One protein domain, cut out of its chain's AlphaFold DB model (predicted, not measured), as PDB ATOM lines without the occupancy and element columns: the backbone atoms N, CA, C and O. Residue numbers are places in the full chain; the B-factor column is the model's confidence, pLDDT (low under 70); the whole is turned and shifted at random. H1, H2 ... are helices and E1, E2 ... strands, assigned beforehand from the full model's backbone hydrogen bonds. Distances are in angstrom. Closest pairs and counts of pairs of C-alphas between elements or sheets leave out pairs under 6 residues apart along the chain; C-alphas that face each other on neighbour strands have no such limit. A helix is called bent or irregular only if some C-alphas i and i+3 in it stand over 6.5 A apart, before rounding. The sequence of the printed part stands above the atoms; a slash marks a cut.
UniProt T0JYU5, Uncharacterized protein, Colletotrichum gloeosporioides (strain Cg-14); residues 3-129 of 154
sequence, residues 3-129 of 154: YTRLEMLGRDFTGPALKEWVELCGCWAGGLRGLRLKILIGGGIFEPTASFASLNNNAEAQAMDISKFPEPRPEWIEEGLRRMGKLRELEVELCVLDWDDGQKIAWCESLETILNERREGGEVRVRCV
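This is residues 3 to 129 of the 154 residues of an uncharacterized protein of Colletotrichum gloeosporioides (strain Cg-14) (UniProt T0JYU5). A wall of four parallel strands has its helices gathered on one side and its other face bare. H6 covers the E4 edge, H2 runs by the E1 edge, and H5 sits between these two helices, while H1, H4 and H3 gather towards the end where E1 to E3 finish. The printed part has 127 residues, with six named helices and four named strands in the order E1 H1 H2 E2 H3 H4 H5 E3 H6 E4; the sheet's order is E1 E2 E3 E4. The class is mixed, helices and strands; the whole is compact, with a radius of gyration of the C-alphas of 13.8 A and spans of 39 by 29 by 27 A.

E1, residues 3 to 9, begins at C-alpha 3 (-17.999, 9.393, -40.714) and is 20.1 A long. H1 is residues 10 to 13, and H2, residues 17 to 29, is 18.6 A long. E2, residues 32 to 40, is 22.5 A long. H3 is residues 52 to 55, H4 residues 59 to 64 and H5 residues 75 to 83. H5 is only just irregular: C-alphas 79 and 82 are 6.55 A apart. E3, residues 89 to 95, is 19.3 A long. H6, residues 101 to 116, is 22.6 A long and begins at C-alpha 101 (-13.065, -13.943, -48.941). E4, residues 125 to 128, ends at C-alpha 128 (-14.623, -6.677, -43.929).

E1 and E2 are parallel at 23 degrees, with N 6 and O 36 2.8 A apart, within hydrogen-bond range. So are N 37 and O 91, 2.8 A, across E2 and E3, parallel at 7 degrees, and N 92 and O 127, 2.8 A, across E3 and E4, parallel at 22 degrees. Three strand-helix-strand units, parallel neighbour strands joined through helices, follow: E1, H1 H2, E2, with a right-handed crossover; E2, H3 H4 H5, E3; and E3, H6, E4, with a right-handed crossover. H6 is on one face of the sheet, making two layers, one of strands and one of helix; its height over the sheet is 6.4 A. It lies over E4 and runs along the strands, at 16 degrees to E4 on the local plane; the closest C-alphas, of Glu 112 and Val 126, are 5.3 A apart. H1 only grazes the sheet with residues 10 to 13, and H2 only grazes it with residues 21 to 28; H3, H4 and H5 are not on it. H2 and H5 touch at a shallow tilt of 6 degrees, the same way; their closest C-alphas, of Val 22 and Gly 80, are 4.6 A apart. H5 and H6 only just touch, with 3 pairs of C-alphas within 8 A, through residue 115 of H6 alone; the closest C-alphas are those of Arg 82 and Leu 115, 5.8 A apart. H1 touches H4, the closest C-alphas being those of Arg 11 and Glu 60, 5.1 A apart, and touches H2 only at the corner, Asp 12 to Leu 18, C-alphas 5.8 A apart. H3 and H4 are close but not clearly touching, with the C-alphas of Leu 55 and Ala 61 6.3 A apart. Every O i to N i+4 pair is within hydrogen-bond range in H2, H4 and H6, against 2 of 5 in H5, where 2 of 6 O i to N i+3 pairs are; H1 and H3 are too short for an i+4 pair.

The C-alphas farthest apart, of Phe 46 and Glu 120, are 41.7 A apart. The printed part has no cut, and the link from E2 to H3, 11 residues, is long. The mean pLDDT of the printed part is 82.8; residues 42 to 57, residue 59 and residues 67 to 72 are under 70.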
ATOM      1  N   TYR A   3     -18.301  10.528 -39.853       90.88
ATOM      2  CA  TYR A   3     -17.999   9.393 -40.714       90.88
ATOM      3  C   TYR A   3     -17.382   9.903 -42.012       90.88
ATOM      4  O   TYR A   3     -17.766  10.974 -42.482       90.88
ATOM      5  N   THR A   4     -16.444   9.150 -42.580       92.81
ATOM      6  CA  THR A   4     -15.889   9.450 -43.902       92.81
ATOM      7  C   THR A   4     -15.645   8.169 -44.689       92.81
ATOM      8  O   THR A   4     -15.477   7.096 -44.104       92.81
ATOM      9  N   ARG A   5     -15.618   8.291 -46.016       92.94
ATOM     10  CA  ARG A   5     -15.259   7.220 -46.944       92.94
ATOM     11  C   ARG A   5     -14.040   7.665 -47.735       92.94
ATOM     12  O   ARG A   5     -14.016   8.790 -48.227       92.94
ATOM     13  N   LEU A   6     -13.063   6.779 -47.862       92.12
ATOM     14  CA  LEU A   6     -11.846   7.016 -48.618       92.12
ATOM     15  C   LEU A   6     -11.542   5.799 -49.487       92.12
ATOM     16  O   LEU A   6     -11.719   4.655 -49.065       92.12
ATOM     17  N   GLU A   7     -11.095   6.067 -50.703       90.81
ATOM     18  CA  GLU A   7     -10.534   5.070 -51.602       90.81
ATOM     19  C   GLU A   7      -9.027   5.310 -51.681       90.81
ATOM     20  O   GLU A   7      -8.601   6.448 -51.865       90.81
ATOM     21  N   MET A   8      -8.250   4.249 -51.484       86.81
ATOM     22  CA  MET A   8      -6.794   4.270 -51.409       86.81
ATOM     23  C   MET A   8      -6.225   3.177 -52.305       86.81
ATOM     24  O   MET A   8      -6.743   2.058 -52.356       86.81
ATOM     25  N   LEU A   9      -5.130   3.487 -52.980       84.31
ATOM     26  CA  LEU A   9      -4.303   2.501 -53.657       84.31
ATOM     27  C   LEU A   9      -3.271   1.965 -52.663       84.31
ATOM     28  O   LEU A   9      -2.808   2.697 -51.789       84.31
ATOM     29  N   GLY A  10      -2.846   0.712 -52.805       81.75
ATOM     30  CA  GLY A  10      -1.856   0.128 -51.898       81.75
ATOM     31  C   GLY A  10      -0.533   0.912 -51.865       81.75
ATOM     32  O   GLY A  10       0.098   1.034 -50.815       81.75
ATOM     33  N   ARG A  11      -0.156   1.555 -52.980       81.75
ATOM     34  CA  ARG A  11       1.002   2.465 -53.055       81.75
ATOM     35  C   ARG A  11       0.891   3.704 -52.160       81.75
ATOM     36  O   ARG A  11       1.926   4.239 -51.770       81.75
ATOM     37  N   ASP A  12      -0.322   4.145 -51.824       85.88
ATOM     38  CA  ASP A  12      -0.554   5.344 -51.010       85.88
ATOM     39  C   ASP A  12      -0.152   5.110 -49.540       85.88
ATOM     40  O   ASP A  12       0.092   6.056 -48.795       85.88
ATOM     41  N   PHE A  13       0.013   3.846 -49.137       85.56
ATOM     42  CA  PHE A  13       0.563   3.452 -47.839       85.56
ATOM     43  C   PHE A  13       2.096   3.359 -47.824       85.56
ATOM     44  O   PHE A  13       2.680   2.850 -46.866       85.56
ATOM     45  N   THR A  14       2.769   3.832 -48.877       83.19
ATOM     46  CA  THR A  14       4.229   3.764 -49.019       83.19
ATOM     47  C   THR A  14       4.816   5.067 -49.554       83.19
ATOM     48  O   THR A  14       4.120   5.906 -50.127       83.19
ATOM     49  N   GLY A  15       6.129   5.236 -49.393       82.94
ATOM     50  CA  GLY A  15       6.861   6.338 -50.014       82.94
ATOM     51  C   GLY A  15       6.354   7.724 -49.581       82.94
ATOM     52  O   GLY A  15       5.970   7.903 -48.429       82.94
ATOM     53  N   PRO A  16       6.371   8.735 -50.469       84.00
ATOM     54  CA  PRO A  16       5.943  10.093 -50.122       84.00
ATOM     55  C   PRO A  16       4.462  10.216 -49.729       84.00
ATOM     56  O   PRO A  16       4.151  10.992 -48.828       84.00
ATOM     57  N   ALA A  17       3.573   9.435 -50.356       86.94
ATOM     58  CA  ALA A  17       2.125   9.478 -50.118       86.94
ATOM     59  C   ALA A  17       1.739   9.022 -48.699       86.94
ATOM     60  O   ALA A  17       0.762   9.505 -48.126       86.94
ATOM     61  N   LEU A  18       2.567   8.176 -48.080       89.25
ATOM     62  CA  LEU A  18       2.393   7.753 -46.693       89.25
ATOM     63  C   LEU A  18       2.324   8.940 -45.718       89.25
ATOM     64  O   LEU A  18       1.557   8.904 -44.755       89.25
ATOM     65  N   LYS A  19       3.090  10.009 -45.968       91.88
ATOM     66  CA  LYS A  19       3.060  11.205 -45.114       91.88
ATOM     67  C   LYS A  19       1.702  11.895 -45.164       91.88
ATOM     68  O   LYS A  19       1.179  12.270 -44.120       91.88
ATOM     69  N   GLU A  20       1.110  11.996 -46.351       92.31
ATOM     70  CA  GLU A  20      -0.219  12.585 -46.536       92.31
ATOM     71  C   GLU A  20      -1.286  11.765 -45.800       92.31
ATOM     72  O   GLU A  20      -2.141  12.326 -45.115       92.31
ATOM     73  N   TRP A  21      -1.197  10.433 -45.858       93.81
ATOM     74  CA  TRP A  21      -2.064   9.543 -45.084       93.81
ATOM     75  C   TRP A  21      -1.951   9.769 -43.566       93.81
ATOM     76  O   TRP A  21      -2.967   9.877 -42.870       93.81
ATOM     77  N   VAL A  22      -0.725   9.871 -43.044       94.44
ATOM     78  CA  VAL A  22      -0.466  10.133 -41.618       94.44
ATOM     79  C   VAL A  22      -1.023  11.498 -41.197       94.44
ATOM     80  O   VAL A  22      -1.700  11.603 -40.170       94.44
ATOM     81  N   GLU A  23      -0.809  12.538 -42.001       93.94
ATOM     82  CA  GLU A  23      -1.349  13.881 -41.754       93.94
ATOM     83  C   GLU A  23      -2.884  13.900 -41.762       93.94
ATOM     84  O   GLU A  23      -3.512  14.509 -40.887       93.94
ATOM     85  N   LEU A  24      -3.504  13.175 -42.698       93.62
ATOM     86  CA  LEU A  24      -4.955  13.036 -42.800       93.62
ATOM     87  C   LEU A  24      -5.540  12.358 -41.551       93.62
ATOM     88  O   LEU A  24      -6.514  12.846 -40.968       93.62
ATOM     89  N   CYS A  25      -4.904  11.281 -41.081       94.75
ATOM     90  CA  CYS A  25      -5.275  10.620 -39.829       94.75
ATOM     91  C   CYS A  25      -5.145  11.571 -38.628       94.75
ATOM     92  O   CYS A  25      -6.034  11.601 -37.770       94.75
ATOM     93  N   GLY A  26      -4.093  12.396 -38.591       93.94
ATOM     94  CA  GLY A  26      -3.905  13.443 -37.584       93.94
ATOM     95  C   GLY A  26      -5.048  14.464 -37.567       93.94
ATOM     96  O   GLY A  26      -5.604  14.757 -36.505       93.94
ATOM     97  N   CYS A  27      -5.480  14.931 -38.742       93.19
ATOM     98  CA  CYS A  27      -6.634  15.827 -38.881       93.19
ATOM     99  C   CYS A  27      -7.937  15.201 -38.347       93.19
ATOM    100  O   CYS A  27      -8.819  15.899 -37.838       93.19
ATOM    101  N   TRP A  28      -8.073  13.877 -38.444       94.62
ATOM    102  CA  TRP A  28      -9.264  13.141 -38.019       94.62
ATOM    103  C   TRP A  28      -9.241  12.673 -36.563       94.62
ATOM    104  O   TRP A  28     -10.310  12.425 -35.987       94.62
ATOM    105  N   ALA A  29      -8.061  12.599 -35.945       90.44
ATOM    106  CA  ALA A  29      -7.860  12.052 -34.605       90.44
ATOM    107  C   ALA A  29      -8.745  12.710 -33.533       90.44
ATOM    108  O   ALA A  29      -9.198  12.044 -32.597       90.44
ATOM    109  N   GLY A  30      -9.059  13.997 -33.703       87.69
ATOM    110  CA  GLY A  30      -9.874  14.771 -32.769       87.69
ATOM    111  C   GLY A  30     -11.361  14.396 -32.715       87.69
ATOM    112  O   GLY A  30     -12.045  14.805 -31.775       87.69
ATOM    113  N   GLY A  31     -11.907  13.629 -33.670       90.56
ATOM    114  CA  GLY A  31     -13.349  13.351 -33.629       90.56
ATOM    115  C   GLY A  31     -13.964  12.441 -34.685       90.56
ATOM    116  O   GLY A  31     -15.181  12.232 -34.624       90.56
ATOM    117  N   LEU A  32     -13.198  11.902 -35.638       94.19
ATOM    118  CA  LEU A  32     -13.732  10.902 -36.561       94.19
ATOM    119  C   LEU A  32     -13.963   9.586 -35.809       94.19
ATOM    120  O   LEU A  32     -13.065   9.082 -35.136       94.19
ATOM    121  N   ARG A  33     -15.191   9.063 -35.883       94.50
ATOM    122  CA  ARG A  33     -15.591   7.842 -35.165       94.50
ATOM    123  C   ARG A  33     -15.773   6.646 -36.085       94.50
ATOM    124  O   ARG A  33     -15.593   5.527 -35.614       94.50
ATOM    125  N   GLY A  34     -16.080   6.878 -37.359       95.44
ATOM    126  CA  GLY A  34     -16.132   5.821 -38.355       95.44
ATOM    127  C   GLY A  34     -15.419   6.193 -39.646       95.44
ATOM    128  O   GLY A  34     -15.445   7.349 -40.074       95.44
ATOM    129  N   LEU A  35     -14.780   5.204 -40.251       95.44
ATOM    130  CA  LEU A  35     -14.034   5.330 -41.493       95.44
ATOM    131  C   LEU A  35     -14.349   4.120 -42.371       95.44
ATOM    132  O   LEU A  35     -14.267   2.989 -41.905       95.44
ATOM    133  N   ARG A  36     -14.694   4.351 -43.637       94.81
ATOM    134  CA  ARG A  36     -14.762   3.295 -44.650       94.81
ATOM    135  C   ARG A  36     -13.591   3.443 -45.608       94.81
ATOM    136  O   ARG A  36     -13.534   4.430 -46.336       94.81
ATOM    137  N   LEU A  37     -12.687   2.472 -45.609       93.31
ATOM    138  CA  LEU A  37     -11.543   2.389 -46.505       93.31
ATOM    139  C   LEU A  37     -11.822   1.371 -47.598       93.31
ATOM    140  O   LEU A  37     -12.088   0.208 -47.317       93.31
ATOM    141  N   LYS A  38     -11.713   1.793 -48.850       91.44
ATOM    142  CA  LYS A  38     -11.581   0.875 -49.975       91.44
ATOM    143  C   LYS A  38     -10.127   0.849 -50.395       91.44
ATOM    144  O   LYS A  38      -9.583   1.899 -50.718       91.44
ATOM    145  N   ILE A  39      -9.513  -0.326 -50.359       88.56
ATOM    146  CA  ILE A  39      -8.098  -0.498 -50.668       88.56
ATOM    147  C   ILE A  39      -7.983  -1.315 -51.944       88.56
ATOM    148  O   ILE A  39      -8.429  -2.461 -51.994       88.56
ATOM    149  N   LEU A  40      -7.392  -0.719 -52.972       84.75
ATOM    150  CA  LEU A  40      -7.071  -1.403 -54.215       84.75
ATOM    151  C   LEU A  40      -5.614  -1.830 -54.162       84.75
ATOM    152  O   LEU A  40      -4.737  -0.972 -54.052       84.75
ATOM    153  N   ILE A  41      -5.377  -3.140 -54.210       77.12
ATOM    154  CA  ILE A  41      -4.028  -3.698 -54.168       77.12
ATOM    155  C   ILE A  41      -3.725  -4.377 -55.487       77.12
ATOM    156  O   ILE A  41      -4.476  -5.242 -55.938       77.12
ATOM    157  N   GLY A  42      -2.581  -4.016 -56.053       64.06
ATOM    158  CA  GLY A  42      -2.180  -4.487 -57.357       64.06
ATOM    159  C   GLY A  42      -2.963  -3.743 -58.414       64.06
ATOM    160  O   GLY A  42      -4.061  -4.127 -58.801       64.06
ATOM    161  N   GLY A  43      -2.379  -2.654 -58.896       56.31
ATOM    162  CA  GLY A  43      -2.912  -1.963 -60.049       56.31
ATOM    163  C   GLY A  43      -2.315  -0.588 -60.286       56.31
ATOM    164  O   GLY A  43      -2.094   0.195 -59.362       56.31
ATOM    165  N   GLY A  44      -2.048  -0.279 -61.552       48.69
ATOM    166  CA  GLY A  44      -1.776   1.086 -61.980       48.69
ATOM    167  C   GLY A  44      -3.074   1.889 -62.072       48.69
ATOM    168  O   GLY A  44      -4.168   1.335 -62.104       48.69
ATOM    169  N   ILE A  45      -2.951   3.208 -62.233       50.59
ATOM    170  CA  ILE A  45      -4.080   4.138 -62.464       50.59
ATOM    171  C   ILE A  45      -4.968   3.691 -63.651       50.59
ATOM    172  O   ILE A  45      -6.132   4.067 -63.736       50.59
ATOM    173  N   PHE A  46      -4.408   2.879 -64.554       47.44
ATOM    174  CA  PHE A  46      -5.044   2.364 -65.768       47.44
ATOM    175  C   PHE A  46      -5.353   0.856 -65.743       47.44
ATOM    176  O   PHE A  46      -6.083   0.385 -66.608       47.44
ATOM    177  N   GLU A  47      -4.859   0.104 -64.757       52.06
ATOM    178  CA  GLU A  47      -5.113  -1.336 -64.604       52.06
ATOM    179  C   GLU A  47      -5.374  -1.616 -63.123       52.06
ATOM    180  O   GLU A  47      -4.437  -1.943 -62.406       52.06
ATOM    181  N   PRO A  48      -6.616  -1.455 -62.631       50.22
ATOM    182  CA  PRO A  48      -6.925  -1.410 -61.195       50.22
ATOM    183  C   PRO A  48      -6.784  -2.744 -60.447       50.22
ATOM    184  O   PRO A  48      -7.194  -2.837 -59.293       50.22
ATOM    185  N   THR A  49      -6.320  -3.788 -61.128       53.06
ATOM    186  CA  THR A  49      -6.412  -5.173 -60.674       53.06
ATOM    187  C   THR A  49      -5.300  -6.021 -61.306       53.06
ATOM    188  O   THR A  49      -5.558  -6.901 -62.121       53.06
ATOM    189  N   ALA A  50      -4.042  -5.728 -60.998       56.16
ATOM    190  CA  ALA A  50      -2.960  -6.691 -61.149       56.16
ATOM    191  C   ALA A  50      -3.024  -7.703 -59.994       56.16
ATOM    192  O   ALA A  50      -3.374  -7.369 -58.865       56.16
ATOM    193  N   SER A  51      -2.684  -8.955 -60.284       58.72
ATOM    194  CA  SER A  51      -2.608 -10.023 -59.286       58.72
ATOM    195  C   SER A  51      -1.673  -9.630 -58.123       58.72
ATOM    196  O   SER A  51      -0.580  -9.109 -58.355       58.72
ATOM    197  N   PHE A  52      -2.059  -9.908 -56.871       55.03
ATOM    198  CA  PHE A  52      -1.206  -9.644 -55.698       55.03
ATOM    199  C   PHE A  52       0.094 -10.451 -55.778       55.03
ATOM    200  O   PHE A  52       1.166  -9.951 -55.443       55.03
ATOM    201  N   ALA A  53       0.024 -11.681 -56.297       57.62
ATOM    202  CA  ALA A  53       1.205 -12.506 -56.547       57.62
ATOM    203  C   ALA A  53       2.153 -11.874 -57.586       57.62
ATOM    204  O   ALA A  53       3.368 -12.037 -57.493       57.62
ATOM    205  N   SER A  54       1.613 -11.092 -58.527       59.53
ATOM    206  CA  SER A  54       2.398 -10.374 -59.542       59.53
ATOM    207  C   SER A  54       3.149  -9.162 -58.984       59.53
ATOM    208  O   SER A  54       4.036  -8.631 -59.653       59.53
ATOM    209  N   LEU A  55       2.851  -8.740 -57.750       61.16
ATOM    210  CA  LEU A  55       3.573  -7.654 -57.089       61.16
ATOM    211  C   LEU A  55       4.996  -8.045 -56.675       61.16
ATOM    212  O   LEU A  55       5.739  -7.164 -56.258       61.16
ATOM    213  N   ASN A  56       5.407  -9.317 -56.806       63.03
ATOM    214  CA  ASN A  56       6.782  -9.784 -56.564       63.03
ATOM    215  C   ASN A  56       7.394  -9.248 -55.254       63.03
ATOM    216  O   ASN A  56       8.571  -8.895 -55.202       63.03
ATOM    217  N   ASN A  57       6.588  -9.172 -54.189       64.44
ATOM    218  CA  ASN A  57       7.002  -8.625 -52.896       64.44
ATOM    219  C   ASN A  57       7.495  -7.161 -52.965       64.44
ATOM    220  O   ASN A  57       8.420  -6.776 -52.248       64.44
ATOM    221  N   ASN A  58       6.913  -6.344 -53.846       72.06
ATOM    222  CA  ASN A  58       7.176  -4.910 -53.914       72.06
ATOM    223  C   ASN A  58       6.664  -4.175 -52.656       72.06
ATOM    224  O   ASN A  58       6.020  -4.756 -51.783       72.06
ATOM    225  N   ALA A  59       6.952  -2.875 -52.568       66.38
ATOM    226  CA  ALA A  59       6.614  -2.059 -51.401       66.38
ATOM    227  C   ALA A  59       5.112  -2.077 -51.051       66.38
ATOM    228  O   ALA A  59       4.761  -2.087 -49.877       66.38
ATOM    229  N   GLU A  60       4.236  -2.126 -52.056       74.25
ATOM    230  CA  GLU A  60       2.784  -2.197 -51.872       74.25
ATOM    231  C   GLU A  60       2.360  -3.523 -51.225       74.25
ATOM    232  O   GLU A  60       1.623  -3.521 -50.239       74.25
ATOM    233  N   ALA A  61       2.873  -4.651 -51.725       73.19
ATOM    234  CA  ALA A  61       2.606  -5.956 -51.128       73.19
ATOM    235  C   ALA A  61       3.119  -6.026 -49.681       73.19
ATOM    236  O   ALA A  61       2.409  -6.510 -48.805       73.19
ATOM    237  N   GLN A  62       4.313  -5.485 -49.413       71.00
ATOM    238  CA  GLN A  62       4.901  -5.461 -48.069       71.00
ATOM    239  C   GLN A  62       4.117  -4.578 -47.090       71.00
ATOM    240  O   GLN A  62       3.933  -4.961 -45.939       71.00
ATOM    241  N   ALA A  63       3.626  -3.417 -47.534       71.25
ATOM    242  CA  ALA A  63       2.823  -2.531 -46.693       71.25
ATOM    243  C   ALA A  63       1.480  -3.156 -46.289       71.25
ATOM    244  O   ALA A  63       0.935  -2.814 -45.236       71.25
ATOM    245  N   MET A  64       0.964  -4.069 -47.114       79.69
ATOM    246  CA  MET A  64      -0.328  -4.724 -46.923       79.69
ATOM    247  C   MET A  64      -0.230  -6.116 -46.283       79.69
ATOM    248  O   MET A  64      -1.247  -6.637 -45.822       79.69
ATOM    249  N   ASP A  65       0.961  -6.714 -46.207       76.88
ATOM    250  CA  ASP A  65       1.204  -8.030 -45.599       76.88
ATOM    251  C   ASP A  65       1.231  -7.951 -44.062       76.88
ATOM    252  O   ASP A  65       2.256  -8.152 -43.421       76.88
ATOM    253  N   ILE A  66       0.095  -7.628 -43.441       79.50
ATOM    254  CA  ILE A  66      -0.006  -7.443 -41.980       79.50
ATOM    255  C   ILE A  66      -0.132  -8.757 -41.201       79.50
ATOM    256  O   ILE A  66      -0.026  -8.756 -39.977       79.50
ATOM    257  N   SER A  67      -0.364  -9.877 -41.891       66.62
ATOM    258  CA  SER A  67      -0.565 -11.195 -41.279       66.62
ATOM    259  C   SER A  67       0.744 -11.864 -40.847       66.62
ATOM    260  O   SER A  67       0.721 -12.790 -40.040       66.62
ATOM    261  N   LYS A  68       1.895 -11.398 -41.352       61.50
ATOM    262  CA  LYS A  68       3.216 -11.982 -41.064       61.50
ATOM    263  C   LYS A  68       4.014 -11.298 -39.953       61.50
ATOM    264  O   LYS A  68       5.099 -11.783 -39.630       61.50
ATOM    265  N   PHE A  69       3.540 -10.200 -39.365       57.72
ATOM    266  CA  PHE A  69       4.380  -9.389 -38.479       57.72
ATOM    267  C   PHE A  69       4.143  -9.642 -36.987       57.72
ATOM    268  O   PHE A  69       3.079  -9.303 -36.473       57.72
ATOM    269  N   PRO A  70       5.175 -10.103 -36.253       53.56
ATOM    270  CA  PRO A  70       5.309  -9.781 -34.843       53.56
ATOM    271  C   PRO A  70       5.772  -8.324 -34.643       53.56
ATOM    272  O   PRO A  70       5.198  -7.688 -33.775       53.56
ATOM    273  N   GLU A  71       6.717  -7.788 -35.444       56.84
ATOM    274  CA  GLU A  71       7.154  -6.368 -35.565       56.84
ATOM    275  C   GLU A  71       8.211  -6.225 -36.701       56.84
ATOM    276  O   GLU A  71       8.825  -7.233 -37.062       56.84
ATOM    277  N   PRO A  72       8.484  -5.017 -37.249       65.44
ATOM    278  CA  PRO A  72       7.787  -3.753 -37.017       65.44
ATOM    279  C   PRO A  72       6.494  -3.683 -37.825       65.44
ATOM    280  O   PRO A  72       6.404  -4.154 -38.956       65.44
ATOM    281  N   ARG A  73       5.473  -3.086 -37.220       80.62
ATOM    282  CA  ARG A  73       4.182  -2.889 -37.877       80.62
ATOM    283  C   ARG A  73       4.290  -1.807 -38.949       80.62
ATOM    284  O   ARG A  73       5.087  -0.881 -38.788       80.62
ATOM    285  N   PRO A  74       3.464  -1.873 -40.005       86.56
ATOM    286  CA  PRO A  74       3.444  -0.834 -41.020       86.56
ATOM    287  C   PRO A  74       3.153   0.550 -40.431       86.56
ATOM    288  O   PRO A  74       2.212   0.737 -39.656       86.56
ATOM    289  N   GLU A  75       3.937   1.539 -40.855       89.12
ATOM    290  CA  GLU A  75       3.851   2.923 -40.378       89.12
ATOM    291  C   GLU A  75       2.461   3.537 -40.616       89.12
ATOM    292  O   GLU A  75       1.947   4.261 -39.768       89.12
ATOM    293  N   TRP A  76       1.784   3.175 -41.710       91.75
ATOM    294  CA  TRP A  76       0.428   3.653 -41.999       91.75
ATOM    295  C   TRP A  76      -0.612   3.217 -40.950       91.75
ATOM    296  O   TRP A  76      -1.643   3.876 -40.787       91.75
ATOM    297  N   ILE A  77      -0.340   2.138 -40.209       92.19
ATOM    298  CA  ILE A  77      -1.174   1.680 -39.094       92.19
ATOM    299  C   ILE A  77      -0.767   2.393 -37.806       92.19
ATOM    300  O   ILE A  77      -1.623   2.971 -37.135       92.19
ATOM    301  N   GLU A  78       0.522   2.352 -37.462       90.81
ATOM    302  CA  GLU A  78       1.044   2.867 -36.189       90.81
ATOM    303  C   GLU A  78       0.968   4.392 -36.093       90.81
ATOM    304  O   GLU A  78       0.402   4.945 -35.147       90.81
ATOM    305  N   GLU A  79       1.468   5.080 -37.113       92.06
ATOM    306  CA  GLU A  79       1.506   6.539 -37.170       92.06
ATOM    307  C   GLU A  79       0.218   7.122 -37.774       92.06
ATOM    308  O   GLU A  79      -0.062   8.306 -37.602       92.06
ATOM    309  N   GLY A  80      -0.595   6.294 -38.441       93.94
ATOM    310  CA  GLY A  80      -1.894   6.669 -39.001       93.94
ATOM    311  C   GLY A  80      -3.070   6.243 -38.118       93.94
ATOM    312  O   GLY A  80      -3.470   6.952 -37.189       93.94
ATOM    313  N   LEU A  81      -3.657   5.079 -38.415       93.75
ATOM    314  CA  LEU A  81      -4.928   4.633 -37.820       93.75
ATOM    315  C   LEU A  81      -4.913   4.553 -36.289       93.75
ATOM    316  O   LEU A  81      -5.905   4.921 -35.649       93.75
ATOM    317  N   ARG A  82      -3.820   4.091 -35.668       92.00
ATOM    318  CA  ARG A  82      -3.738   3.976 -34.199       92.00
ATOM    319  C   ARG A  82      -3.783   5.332 -33.503       92.00
ATOM    320  O   ARG A  82      -4.311   5.420 -32.395       92.00
ATOM    321  N   ARG A  83      -3.339   6.406 -34.163       91.81
ATOM    322  CA  ARG A  83      -3.430   7.772 -33.624       91.81
ATOM    323  C   ARG A  83      -4.855   8.315 -33.599       91.81
ATOM    324  O   ARG A  83      -5.145   9.265 -32.870       91.81
ATOM    325  N   MET A  84      -5.782   7.696 -34.327       93.38
ATOM    326  CA  MET A  84      -7.190   8.081 -34.329       93.38
ATOM    327  C   MET A  84      -7.916   7.559 -33.079       93.38
ATOM    328  O   MET A  84      -8.749   6.653 -33.139       93.38
ATOM    329  N   GLY A  85      -7.638   8.155 -31.916       90.31
ATOM    330  CA  GLY A  85      -8.138   7.679 -30.616       90.31
ATOM    331  C   GLY A  85      -9.668   7.668 -30.463       90.31
ATOM    332  O   GLY A  85     -10.214   6.946 -29.623       90.31
ATOM    333  N   LYS A  86     -10.394   8.438 -31.284       92.50
ATOM    334  CA  LYS A  86     -11.868   8.455 -31.308       92.50
ATOM    335  C   LYS A  86     -12.488   7.480 -32.311       92.50
ATOM    336  O   LYS A  86     -13.703   7.287 -32.247       92.50
ATOM    337  N   LEU A  87     -11.693   6.839 -33.171       94.56
ATOM    338  CA  LEU A  87     -12.178   5.828 -34.112       94.56
ATOM    339  C   LEU A  87     -12.807   4.661 -33.339       94.56
ATOM    340  O   LEU A  87     -12.315   4.280 -32.273       94.56
ATOM    341  N   ARG A  88     -13.919   4.140 -33.854       94.81
ATOM    342  CA  ARG A  88     -14.690   3.017 -33.296       94.81
ATOM    343  C   ARG A  88     -15.086   2.002 -34.354       94.81
ATOM    344  O   ARG A  88     -15.195   0.827 -34.040       94.81
ATOM    345  N   GLU A  89     -15.315   2.455 -35.578       95.62
ATOM    346  CA  GLU A  89     -15.767   1.606 -36.675       95.62
ATOM    347  C   GLU A  89     -14.845   1.818 -37.872       95.62
ATOM    348  O   GLU A  89     -14.659   2.947 -38.329       95.62
ATOM    349  N   LEU A  90     -14.258   0.734 -38.364       96.25
ATOM    350  CA  LEU A  90     -13.487   0.723 -39.594       96.25
ATOM    351  C   LEU A  90     -14.111  -0.297 -40.545       96.25
ATOM    352  O   LEU A  90     -14.068  -1.493 -40.291       96.25
ATOM    353  N   GLU A  91     -14.698   0.165 -41.638       95.50
ATOM    354  CA  GLU A  91     -15.128  -0.713 -42.727       95.50
ATOM    355  C   GLU A  91     -14.006  -0.804 -43.758       95.50
ATOM    356  O   GLU A  91     -13.503   0.229 -44.198       95.50
ATOM    357  N   VAL A  92     -13.620  -2.015 -44.152       93.25
ATOM    358  CA  VAL A  92     -12.563  -2.250 -45.138       93.25
ATOM    359  C   VAL A  92     -13.121  -3.035 -46.313       93.25
ATOM    360  O   VAL A  92     -13.598  -4.155 -46.159       93.25
ATOM    361  N   GLU A  93     -13.027  -2.445 -47.496       91.88
ATOM    362  CA  GLU A  93     -13.305  -3.085 -48.775       91.88
ATOM    363  C   GLU A  93     -11.971  -3.406 -49.463       91.88
ATOM    364  O   GLU A  93     -11.305  -2.512 -49.988       91.88
ATOM    365  N   LEU A  94     -11.564  -4.677 -49.439       87.88
ATOM    366  CA  LEU A  94     -10.322  -5.147 -50.056       87.88
ATOM    367  C   LEU A  94     -10.561  -5.551 -51.515       87.88
ATOM    368  O   LEU A  94     -11.199  -6.565 -51.803       87.88
ATOM    369  N   CYS A  95     -10.010  -4.773 -52.442       85.62
ATOM    370  CA  CYS A  95     -10.002  -5.075 -53.870       85.62
ATOM    371  C   CYS A  95      -8.661  -5.722 -54.239       85.62
ATOM    372  O   CYS A  95      -7.755  -5.050 -54.728       85.62
ATOM    373  N   VAL A  96      -8.548  -7.027 -53.976       80.31
ATOM    374  CA  VAL A  96      -7.380  -7.861 -54.297       80.31
ATOM    375  C   VAL A  96      -7.860  -9.034 -55.143       80.31
ATOM    376  O   VAL A  96      -8.743  -9.770 -54.700       80.31
ATOM    377  N   LEU A  97      -7.327  -9.198 -56.357       75.56
ATOM    378  CA  LEU A  97      -7.855 -10.189 -57.306       75.56
ATOM    379  C   LEU A  97      -7.723 -11.634 -56.839       75.56
ATOM    380  O   LEU A  97      -8.667 -12.403 -56.973       75.56
ATOM    381  N   ASP A  98      -6.552 -11.998 -56.323       76.50
ATOM    382  CA  ASP A  98      -6.233 -13.402 -56.045       76.50
ATOM    383  C   ASP A  98      -6.539 -13.802 -54.603       76.50
ATOM    384  O   ASP A  98      -6.091 -14.856 -54.156       76.50
ATOM    385  N   TRP A  99      -7.224 -12.942 -53.844       83.19
ATOM    386  CA  TRP A  99      -7.644 -13.273 -52.489       83.19
ATOM    387  C   TRP A  99      -9.084 -13.750 -52.487       83.19
ATOM    388  O   TRP A  99      -9.993 -13.045 -52.944       83.19
ATOM    389  N   ASP A 100      -9.287 -14.920 -51.897       84.12
ATOM    390  CA  ASP A 100     -10.617 -15.355 -51.507       84.12
ATOM    391  C   ASP A 100     -11.143 -14.536 -50.315       84.12
ATOM    392  O   ASP A 100     -10.437 -13.730 -49.692       84.12
ATOM    393  N   ASP A 101     -12.425 -14.705 -50.010       87.56
ATOM    394  CA  ASP A 101     -13.065 -13.943 -48.941       87.56
ATOM    395  C   ASP A 101     -12.556 -14.348 -47.554       87.56
ATOM    396  O   ASP A 101     -12.484 -13.505 -46.663       87.56
ATOM    397  N   GLY A 102     -12.105 -15.594 -47.378       86.88
ATOM    398  CA  GLY A 102     -11.474 -16.051 -46.140       86.88
ATOM    399  C   GLY A 102     -10.166 -15.310 -45.857       86.88
ATOM    400  O   GLY A 102      -9.945 -14.853 -44.736       86.88
ATOM    401  N   GLN A 103      -9.333 -15.108 -46.878       86.88
ATOM    402  CA  GLN A 103      -8.096 -14.330 -46.777       86.88
ATOM    403  C   GLN A 103      -8.375 -12.859 -46.445       86.88
ATOM    404  O   GLN A 103      -7.705 -12.282 -45.586       86.88
ATOM    405  N   LYS A 104      -9.389 -12.253 -47.076       87.44
ATOM    406  CA  LYS A 104      -9.799 -10.864 -46.792       87.44
ATOM    407  C   LYS A 104     -10.322 -10.696 -45.364       87.44
ATOM    408  O   LYS A 104      -9.983  -9.717 -44.697       87.44
ATOM    409  N   ILE A 105     -11.113 -11.656 -44.881       89.94
ATOM    410  CA  ILE A 105     -11.631 -11.665 -43.507       89.94
ATOM    411  C   ILE A 105     -10.477 -11.799 -42.511       89.94
ATOM    412  O   ILE A 105     -10.353 -10.954 -41.626       89.94
ATOM    413  N   ALA A 106      -9.585 -12.774 -42.701       89.88
ATOM    414  CA  ALA A 106      -8.428 -12.982 -41.828       89.88
ATOM    415  C   ALA A 106      -7.511 -11.745 -41.766       89.88
ATOM    416  O   ALA A 106      -6.967 -11.403 -40.712       89.88
ATOM    417  N   TRP A 107      -7.366 -11.029 -42.885       90.62
ATOM    418  CA  TRP A 107      -6.658  -9.751 -42.917       90.62
ATOM    419  C   TRP A 107      -7.356  -8.689 -42.058       90.62
ATOM    420  O   TRP A 107      -6.705  -8.018 -41.259       90.62
ATOM    421  N   CYS A 108      -8.682  -8.558 -42.159       92.12
ATOM    422  CA  CYS A 108      -9.441  -7.594 -41.355       92.12
ATOM    423  C   CYS A 108      -9.376  -7.909 -39.854       92.12
ATOM    424  O   CYS A 108      -9.201  -6.994 -39.052       92.12
ATOM    425  N   GLU A 109      -9.448  -9.187 -39.477       91.25
ATOM    426  CA  GLU A 109      -9.281  -9.642 -38.088       91.25
ATOM    427  C   GLU A 109      -7.876  -9.331 -37.550       91.25
ATOM    428  O   GLU A 109      -7.711  -8.888 -36.407       91.25
ATOM    429  N   SER A 110      -6.854  -9.501 -38.396       91.38
ATOM    430  CA  SER A 110      -5.474  -9.140 -38.058       91.38
ATOM    431  C   SER A 110      -5.347  -7.633 -37.828       91.38
ATOM    432  O   SER A 110      -4.771  -7.206 -36.826       91.38
ATOM    433  N   LEU A 111      -5.946  -6.815 -38.700       91.94
ATOM    434  CA  LEU A 111      -5.966  -5.362 -38.536       91.94
ATOM    435  C   LEU A 111      -6.689  -4.945 -37.249       91.94
ATOM    436  O   LEU A 111      -6.193  -4.085 -36.524       91.94
ATOM    437  N   GLU A 112      -7.832  -5.560 -36.938       93.19
ATOM    438  CA  GLU A 112      -8.568  -5.297 -35.698       93.19
ATOM    439  C   GLU A 112      -7.714  -5.569 -34.464       93.19
ATOM    440  O   GLU A 112      -7.622  -4.728 -33.565       93.19
ATOM    441  N   THR A 113      -7.042  -6.718 -34.448       91.19
ATOM    442  CA  THR A 113      -6.135  -7.110 -33.366       91.19
ATOM    443  C   THR A 113      -5.032  -6.067 -33.184       91.19
ATOM    444  O   THR A 113      -4.826  -5.568 -32.077       91.19
ATOM    445  N   ILE A 114      -4.381  -5.656 -34.277       90.69
ATOM    446  CA  ILE A 114      -3.301  -4.660 -34.253       90.69
ATOM    447  C   ILE A 114      -3.800  -3.302 -33.730       90.69
ATOM    448  O   ILE A 114      -3.139  -2.676 -32.897       90.69
ATOM    449  N   LEU A 115      -4.968  -2.840 -34.192       92.19
ATOM    450  CA  LEU A 115      -5.531  -1.539 -33.816       92.19
ATOM    451  C   LEU A 115      -5.981  -1.468 -32.356       92.19
ATOM    452  O   LEU A 115      -6.016  -0.368 -31.792       92.19
ATOM    453  N   ASN A 116      -6.355  -2.606 -31.772       92.69
ATOM    454  CA  ASN A 116      -6.835  -2.703 -30.397       92.69
ATOM    455  C   ASN A 116      -5.757  -3.102 -29.395       92.69
ATOM    456  O   ASN A 116      -5.948  -2.914 -28.191       92.69
ATOM    457  N   GLU A 117      -4.607  -3.592 -29.852       89.25
ATOM    458  CA  GLU A 117      -3.520  -3.921 -28.947       89.25
ATOM    459  C   GLU A 117      -3.075  -2.689 -28.148       89.25
ATOM    460  O   GLU A 117      -2.722  -1.647 -28.707       89.25
ATOM    461  N   ARG A 118      -3.101  -2.811 -26.813       82.69
ATOM    462  CA  ARG A 118      -2.735  -1.750 -25.851       82.69
ATOM    463  C   ARG A 118      -3.484  -0.425 -26.079       82.69
ATOM    464  O   ARG A 118      -2.966   0.644 -25.768       82.69
ATOM    465  N   ARG A 119      -4.694  -0.475 -26.642       85.00
ATOM    466  CA  ARG A 119      -5.492   0.716 -26.948       85.00
ATOM    467  C   ARG A 119      -6.264   1.195 -25.716       85.00
ATOM    468  O   ARG A 119      -7.125   0.493 -25.203       85.00
ATOM    469  N   GLU A 120      -6.034   2.438 -25.300       76.12
ATOM    470  CA  GLU A 120      -6.738   3.054 -24.157       76.12
ATOM    471  C   GLU A 120      -8.044   3.760 -24.570       76.12
ATOM    472  O   GLU A 120      -8.961   3.959 -23.777       76.12
ATOM    473  N   GLY A 121      -8.145   4.144 -25.846       70.44
ATOM    474  CA  GLY A 121      -9.188   5.025 -26.368       70.44
ATOM    475  C   GLY A 121     -10.542   4.375 -26.637       70.44
ATOM    476  O   GLY A 121     -11.395   5.069 -27.179       70.44
ATOM    477  N   GLY A 122     -10.758   3.105 -26.285       81.94
ATOM    478  CA  GLY A 122     -11.943   2.304 -26.626       81.94
ATOM    479  C   GLY A 122     -11.778   1.513 -27.928       81.94
ATOM    480  O   GLY A 122     -11.119   1.991 -28.851       81.94
ATOM    481  N   GLU A 123     -12.383   0.323 -27.974       91.44
ATOM    482  CA  GLU A 123     -12.256  -0.668 -29.055       91.44
ATOM    483  C   GLU A 123     -12.672  -0.115 -30.431       91.44
ATOM    484  O   GLU A 123     -13.660   0.620 -30.556       91.44
ATOM    485  N   VAL A 124     -11.903  -0.479 -31.458       94.88
ATOM    486  CA  VAL A 124     -12.248  -0.324 -32.874       94.88
ATOM    487  C   VAL A 124     -12.682  -1.661 -33.422       94.88
ATOM    488  O   VAL A 124     -11.925  -2.617 -33.360       94.88
ATOM    489  N   ARG A 125     -13.863  -1.705 -34.024       95.44
ATOM    490  CA  ARG A 125     -14.336  -2.876 -34.756       95.44
ATOM    491  C   ARG A 125     -13.992  -2.728 -36.223       95.44
ATOM    492  O   ARG A 125     -14.337  -1.699 -36.817       95.44
ATOM    493  N   VAL A 126     -13.347  -3.737 -36.794       95.44
ATOM    494  CA  VAL A 126     -13.028  -3.782 -38.218       95.44
ATOM    495  C   VAL A 126     -14.024  -4.705 -38.902       95.44
ATOM    496  O   VAL A 126     -14.207  -5.858 -38.530       95.44
ATOM    497  N   ARG A 127     -14.717  -4.194 -39.917       93.62
ATOM    498  CA  ARG A 127     -15.653  -4.975 -40.725       93.62
ATOM    499  C   ARG A 127     -15.094  -5.124 -42.123       93.62
ATOM    500  O   ARG A 127     -14.965  -4.130 -42.834       93.62
ATOM    501  N   CYS A 128     -14.823  -6.362 -42.523       90.38
ATOM    502  CA  CYS A 128     -14.623  -6.677 -43.929       90.38
ATOM    503  C   CYS A 128     -15.965  -6.479 -44.639       90.38
ATOM    504  O   CYS A 128     -16.946  -7.145 -44.304       90.38
ATOM    505  N   VAL A 129     -16.033  -5.527 -45.565       89.44
ATOM    506  CA  VAL A 129     -17.241  -5.254 -46.343       89.44
ATOM    507  C   VAL A 129     -17.000  -5.623 -47.792       89.44
ATOM    508  O   VAL A 129     -15.954  -5.328 -48.371       89.44
TER     509      VAL A 129